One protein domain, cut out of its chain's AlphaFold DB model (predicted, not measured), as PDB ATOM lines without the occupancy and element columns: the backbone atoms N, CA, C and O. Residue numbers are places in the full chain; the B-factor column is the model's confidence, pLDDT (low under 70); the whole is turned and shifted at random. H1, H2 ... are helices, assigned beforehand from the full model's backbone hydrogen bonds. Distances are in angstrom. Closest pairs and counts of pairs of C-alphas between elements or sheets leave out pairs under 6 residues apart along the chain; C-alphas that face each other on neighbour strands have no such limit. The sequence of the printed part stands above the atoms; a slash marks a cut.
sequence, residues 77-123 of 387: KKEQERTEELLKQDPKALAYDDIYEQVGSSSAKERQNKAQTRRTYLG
ATOM      1  N   LYS A  77     180.222 374.736 152.481       91.12
ATOM      2  CA  LYS A  77     180.800 375.369 153.693       91.12
ATOM      3  C   LYS A  77     179.780 376.205 154.483       91.12
ATOM      4  O   LYS A  77     179.753 376.153 155.701       91.12
ATOM      5  N   LYS A  78     178.877 376.894 153.776       90.06
ATOM      6  CA  LYS A  78     177.788 377.680 154.380       90.06
ATOM      7  C   LYS A  78     176.782 376.832 155.167       90.06
ATOM      8  O   LYS A  78     176.215 377.305 156.142       90.06
ATOM      9  N   GLU A  79     176.523 375.602 154.731       85.75
ATOM     10  CA  GLU A  79     175.644 374.677 155.455       85.75
ATOM     11  C   GLU A  79     176.338 374.170 156.719       85.75
ATOM     12  O   GLU A  79     175.698 374.118 157.762       85.75
ATOM     13  N   GLN A  80     177.647 373.897 156.651       89.31
ATOM     14  CA  GLN A  80     178.444 373.509 157.819       89.31
ATOM     15  C   GLN A  80     178.462 374.616 158.881       89.31
ATOM     16  O   GLN A  80     178.123 374.365 160.033       89.31
ATOM     17  N   GLU A  81     178.746 375.858 158.482       94.25
ATOM     18  CA  GLU A  81     178.721 377.021 159.383       94.25
ATOM     19  C   GLU A  81     177.343 377.202 160.039       94.25
ATOM     20  O   GLU A  81     177.254 377.436 161.241       94.25
ATOM     21  N   ARG A  82     176.258 377.005 159.279       90.94
ATOM     22  CA  ARG A  82     174.889 377.075 159.807       90.94
ATOM     23  C   ARG A  82     174.581 375.938 160.785       90.94
ATOM     24  O   ARG A  82     173.914 376.171 161.789       90.94
ATOM     25  N   THR A  83     175.060 374.720 160.523       86.62
ATOM     26  CA  THR A  83     174.916 373.601 161.470       86.62
ATOM     27  C   THR A  83     175.724 373.824 162.744       86.62
ATOM     28  O   THR A  83     175.229 373.535 163.828       86.62
ATOM     29  N   GLU A  84     176.926 374.397 162.640       92.25
ATOM     30  CA  GLU A  84     177.753 374.755 163.793       92.25
ATOM     31  C   GLU A  84     177.133 375.892 164.612       92.25
ATOM     32  O   GLU A  84     177.197 375.873 165.838       92.25
ATOM     33  N   GLU A  85     176.511 376.874 163.956       95.19
ATOM     34  CA  GLU A  85     175.782 377.950 164.627       95.19
ATOM     35  C   GLU A  85     174.571 377.409 165.402       95.19
ATOM     36  O   GLU A  85     174.380 377.773 166.562       95.19
ATOM     37  N   LEU A  86     173.814 376.474 164.819       88.94
ATOM     38  CA  LEU A  86     172.714 375.790 165.510       88.94
ATOM     39  C   LEU A  86     173.208 374.943 166.693       88.94
ATOM     40  O   LEU A  86     172.589 374.964 167.752       88.94
ATOM     41  N   LEU A  87     174.348 374.258 166.550       88.38
ATOM     42  CA  LEU A  87     174.999 373.501 167.630       88.38
ATOM     43  C   LEU A  87     175.484 374.400 168.776       88.38
ATOM     44  O   LEU A  87     175.438 373.997 169.937       88.38
ATOM     45  N   LYS A  88     175.951 375.615 168.456       93.81
ATOM     46  CA  LYS A  88     176.351 376.623 169.450       93.81
ATOM     47  C   LYS A  88     175.150 377.207 170.187       93.81
ATOM     48  O   LYS A  88     175.269 377.484 171.376       93.81
ATOM     49  N   GLN A  89     174.034 377.421 169.487       93.50
ATOM     50  CA  GLN A  89     172.801 377.936 170.086       93.50
ATOM     51  C   GLN A  89     172.141 376.886 170.982       93.50
ATOM     52  O   GLN A  89     171.806 377.200 172.119       93.50
ATOM     53  N   ASP A  90     172.033 375.643 170.507       90.44
ATOM     54  CA  ASP A  90     171.441 374.538 171.253       90.44
ATOM     55  C   ASP A  90     172.255 373.243 171.078       90.44
ATOM     56  O   ASP A  90     172.089 372.521 170.088       90.44
ATOM     57  N   PRO A  91     173.062 372.839 172.081       86.75
ATOM     58  CA  PRO A  91     173.875 371.622 171.991       86.75
ATOM     59  C   PRO A  91     173.034 370.334 171.928       86.75
ATOM     60  O   PRO A  91     173.565 369.257 171.674       86.75
ATOM     61  N   LYS A  92     171.718 370.424 172.163       84.81
ATOM     62  CA  LYS A  92     170.767 369.305 172.081       84.81
ATOM     63  C   LYS A  92     169.946 369.277 170.791       84.81
ATOM     64  O   LYS A  92     169.191 368.326 170.610       84.81
ATOM     65  N   ALA A  93     170.069 370.266 169.903       81.94
ATOM     66  CA  ALA A  93     169.229 370.354 168.705       81.94
ATOM     67  C   ALA A  93     169.380 369.137 167.772       81.94
ATOM     68  O   ALA A  93     168.404 368.715 167.162       81.94
ATOM     69  N   LEU A  94     170.570 368.529 167.724       78.81
ATOM     70  CA  LEU A  94     170.845 367.337 166.911       78.81
ATOM     71  C   LEU A  94     170.682 366.011 167.672       78.81
ATOM     72  O   LEU A  94     170.658 364.953 167.057       78.81
ATOM     73  N   ALA A  95     170.495 366.040 168.997       78.38
ATOM     74  CA  ALA A  95     170.355 364.819 169.800       78.38
ATOM     75  C   ALA A  95     169.031 364.067 169.540       78.38
ATOM     76  O   ALA A  95     168.890 362.902 169.910       78.38
ATOM     77  N   TYR A  96     168.043 364.721 168.918       68.19
ATOM     78  CA  TYR A  96     166.776 364.085 168.542       68.19
ATOM     79  C   TYR A  96     166.893 363.211 167.289       68.19
ATOM     80  O   TYR A  96     166.171 362.216 167.187       68.19
ATOM     81  N   ASP A  97     167.823 363.529 166.383       69.56
ATOM     82  CA  ASP A  97     168.066 362.709 165.194       69.56
ATOM     83  C   ASP A  97     168.737 361.382 165.569       69.56
ATOM     84  O   ASP A  97     168.331 360.338 165.060       69.56
ATOM     85  N   ASP A  98     169.638 361.376 166.558       71.12
ATOM     86  CA  ASP A  98     170.267 360.146 167.059       71.12
ATOM     87  C   ASP A  98     169.231 359.143 167.598       71.12
ATOM     88  O   ASP A  98     169.314 357.941 167.342       71.12
ATOM     89  N   ILE A  99     168.201 359.626 168.307       66.94
ATOM     90  CA  ILE A  99     167.120 358.772 168.827       66.94
ATOM     91  C   ILE A  99     166.265 358.233 167.672       66.94
ATOM     92  O   ILE A  99     165.871 357.062 167.687       66.94
ATOM     93  N   TYR A 100     165.993 359.050 166.651       69.75
ATOM     94  CA  TYR A 100     165.211 358.623 165.491       69.75
ATOM     95  C   TYR A 100     165.974 357.602 164.632       69.75
ATOM     96  O   TYR A 100     165.395 356.596 164.207       69.75
ATOM     97  N   GLU A 101     167.287 357.773 164.458       70.19
ATOM     98  CA  GLU A 101     168.151 356.784 163.814       70.19
ATOM     99  C   GLU A 101     168.268 355.496 164.637       70.19
ATOM    100  O   GLU A 101     168.250 354.395 164.077       70.19
ATOM    101  N   GLN A 102     168.313 355.577 165.968       70.94
ATOM    102  CA  GLN A 102     168.406 354.400 166.834       70.94
ATOM    103  C   GLN A 102     167.097 353.582 166.855       70.94
ATOM    104  O   GLN A 102     167.121 352.346 166.816       70.94
ATOM    105  N   VAL A 103     165.934 354.241 166.830       67.19
ATOM    106  CA  VAL A 103     164.616 353.577 166.754       67.19
ATOM    107  C   VAL A 103     164.318 353.074 165.332       67.19
ATOM    108  O   VAL A 103     163.784 351.972 165.148       67.19
ATOM    109  N   GLY A 104     164.723 353.824 164.305       71.00
ATOM    110  CA  GLY A 104     164.616 353.414 162.906       71.00
ATOM    111  C   GLY A 104     165.510 352.219 162.580       71.00
ATOM    112  O   GLY A 104     165.059 351.253 161.964       71.00
ATOM    113  N   SER A 105     166.757 352.224 163.052       64.81
ATOM    114  CA  SER A 105     167.718 351.148 162.792       64.81
ATOM    115  C   SER A 105     167.424 349.877 163.585       64.81
ATOM    116  O   SER A 105     167.599 348.791 163.038       64.81
ATOM    117  N   SER A 106     166.933 349.966 164.826       72.19
ATOM    118  CA  SER A 106     166.555 348.785 165.618       72.19
ATOM    119  C   SER A 106     165.331 348.076 165.036       72.19
ATOM    120  O   SER A 106     165.381 346.871 164.789       72.19
ATOM    121  N   SER A 107     164.271 348.819 164.712       73.62
ATOM    122  CA  SER A 107     163.063 348.252 164.103       73.62
ATOM    123  C   SER A 107     163.296 347.759 162.666       73.62
ATOM    124  O   SER A 107     162.761 346.717 162.272       73.62
ATOM    125  N   ALA A 108     164.140 348.443 161.883       71.44
ATOM    126  CA  ALA A 108     164.546 347.986 160.554       71.44
ATOM    127  C   ALA A 108     165.443 346.738 160.616       71.44
ATOM    128  O   ALA A 108     165.192 345.784 159.876       71.44
ATOM    129  N   LYS A 109     166.425 346.689 161.531       77.25
ATOM    130  CA  LYS A 109     167.257 345.495 161.775       77.25
ATOM    131  C   LYS A 109     166.418 344.320 162.257       77.25
ATOM    132  O   LYS A 109     166.613 343.208 161.782       77.25
ATOM    133  N   GLU A 110     165.445 344.538 163.137       79.50
ATOM    134  CA  GLU A 110     164.551 343.476 163.604       79.50
ATOM    135  C   GLU A 110     163.682 342.930 162.463       79.50
ATOM    136  O   GLU A 110     163.554 341.715 162.313       79.50
ATOM    137  N   ARG A 111     163.143 343.796 161.595       78.00
ATOM    138  CA  ARG A 111     162.416 343.363 160.389       78.00
ATOM    139  C   ARG A 111     163.315 342.604 159.418       78.00
ATOM    140  O   ARG A 111     162.872 341.602 158.862       78.00
ATOM    141  N   GLN A 112     164.565 343.032 159.241       73.44
ATOM    142  CA  GLN A 112     165.538 342.344 158.394       73.44
ATOM    143  C   GLN A 112     165.915 340.974 158.973       73.44
ATOM    144  O   GLN A 112     165.883 339.989 158.242       73.44
ATOM    145  N   ASN A 113     166.147 340.874 160.283       74.81
ATOM    146  CA  ASN A 113     166.408 339.612 160.979       74.81
ATOM    147  C   ASN A 113     165.186 338.683 160.948       74.81
ATOM    148  O   ASN A 113     165.311 337.484 160.703       74.81
ATOM    149  N   LYS A 114     163.973 339.221 161.118       74.44
ATOM    150  CA  LYS A 114     162.714 338.467 161.017       74.44
ATOM    151  C   LYS A 114     162.439 337.990 159.590       74.44
ATOM    152  O   LYS A 114     161.913 336.899 159.384       74.44
ATOM    153  N   ALA A 115     162.808 338.783 158.589       67.25
ATOM    154  CA  ALA A 115     162.736 338.385 157.190       67.25
ATOM    155  C   ALA A 115     163.808 337.345 156.847       67.25
ATOM    156  O   ALA A 115     163.502 336.394 156.143       67.25
ATOM    157  N   GLN A 116     165.032 337.471 157.366       66.62
ATOM    158  CA  GLN A 116     166.101 336.489 157.171       66.62
ATOM    159  C   GLN A 116     165.757 335.148 157.820       66.62
ATOM    160  O   GLN A 116     165.863 334.127 157.151       66.62
ATOM    161  N   THR A 117     165.241 335.154 159.052       61.91
ATOM    162  CA  THR A 117     164.748 333.948 159.745       61.91
ATOM    163  C   THR A 117     163.522 333.331 159.068       61.91
ATOM    164  O   THR A 117     163.389 332.113 159.052       61.91
ATOM    165  N   ARG A 118     162.649 334.133 158.440       52.38
ATOM    166  CA  ARG A 118     161.552 333.612 157.602       52.38
ATOM    167  C   ARG A 118     162.017 333.123 156.228       52.38
ATOM    168  O   ARG A 118     161.408 332.215 155.676       52.38
ATOM    169  N   ARG A 119     163.088 333.686 155.660       48.66
ATOM    170  CA  ARG A 119     163.606 333.325 154.327       48.66
ATOM    171  C   ARG A 119     164.522 332.100 154.359       48.66
ATOM    172  O   ARG A 119     164.589 331.389 153.363       48.66
ATOM    173  N   THR A 120     165.139 331.789 155.501       51.78
ATOM    174  CA  THR A 120     165.685 330.449 155.787       51.78
ATOM    175  C   THR A 120     164.597 329.402 156.037       51.78
ATOM    176  O   THR A 120     164.908 328.221 156.152       51.78
ATOM    177  N   TYR A 121     163.327 329.810 156.059       43.81
ATOM    178  CA  TYR A 121     162.190 328.961 156.373       43.81
ATOM    179  C   TYR A 121     161.131 329.001 155.256       43.81
ATOM    180  O   TYR A 121     159.949 329.240 155.483       43.81
ATOM    181  N   LEU A 122     161.535 328.682 154.022       44.69
ATOM    182  CA  LEU A 122     160.669 327.858 153.172       44.69
ATOM    183  C   LEU A 122     160.799 326.399 153.660       44.69
ATOM    184  O   LEU A 122     161.496 325.589 153.059       44.69
ATOM    185  N   GLY A 123     160.151 326.103 154.794       44.56
ATOM    186  CA  GLY A 123     159.608 324.774 155.100       44.56
ATOM    187  C   GLY A 123     160.405 323.760 155.931       44.56
ATOM    188  O   GLY A 123     159.973 322.616 155.926       44.56
TER     189      GLY A 123
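Overview. This is residues 77 to 123 of the 387 residues of the protein "uncharacterized protein LOC34622515" of Cyclospora cayetanensis (UniProt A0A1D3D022). This is an open, flat L: the long helix H2 makes the long limb, and the shorter helix H1 stands off at its first end, joined through a corner of five residues. Residues 120 to 123 lengthen the far end of H2 as a tail. The printed part has 47 residues with two named helices, H1 then H2, and no named strand; its class is all helix. It is extended, with a radius of gyration of the C-alphas of 18.4 A and spans of 56 by 21 by 6 A.

Along the chain. Find C-alpha 95 at (170.355, 364.819, 169.800); from there H2, residues 95 to 119, runs 35.7 A to C-alpha 119 at (163.606, 333.325, 154.327). Go back to C-alpha 77 at (180.800, 375.369, 153.693), where H1, residues 77 to 89, begins; it is 18.4 A long.

Arrangement. H2 and H1 are apart, with a tight link, residues 90 to 94, between them. Residues 95 to 123 stand free. In H1 every O i to N i+4 pair is within hydrogen-bond range; in H2, 20 of 21 are.

Size, cuts and confidence. The C-alphas of Gln 89 and Gly 123 are the two farthest apart, 56.8 A. The printed part has no cut. Look for low pLDDT, under 70, at 15 residues: residues 96 to 97, residues 99 to 100, residue 103, residue 105 and residues 115 to 123.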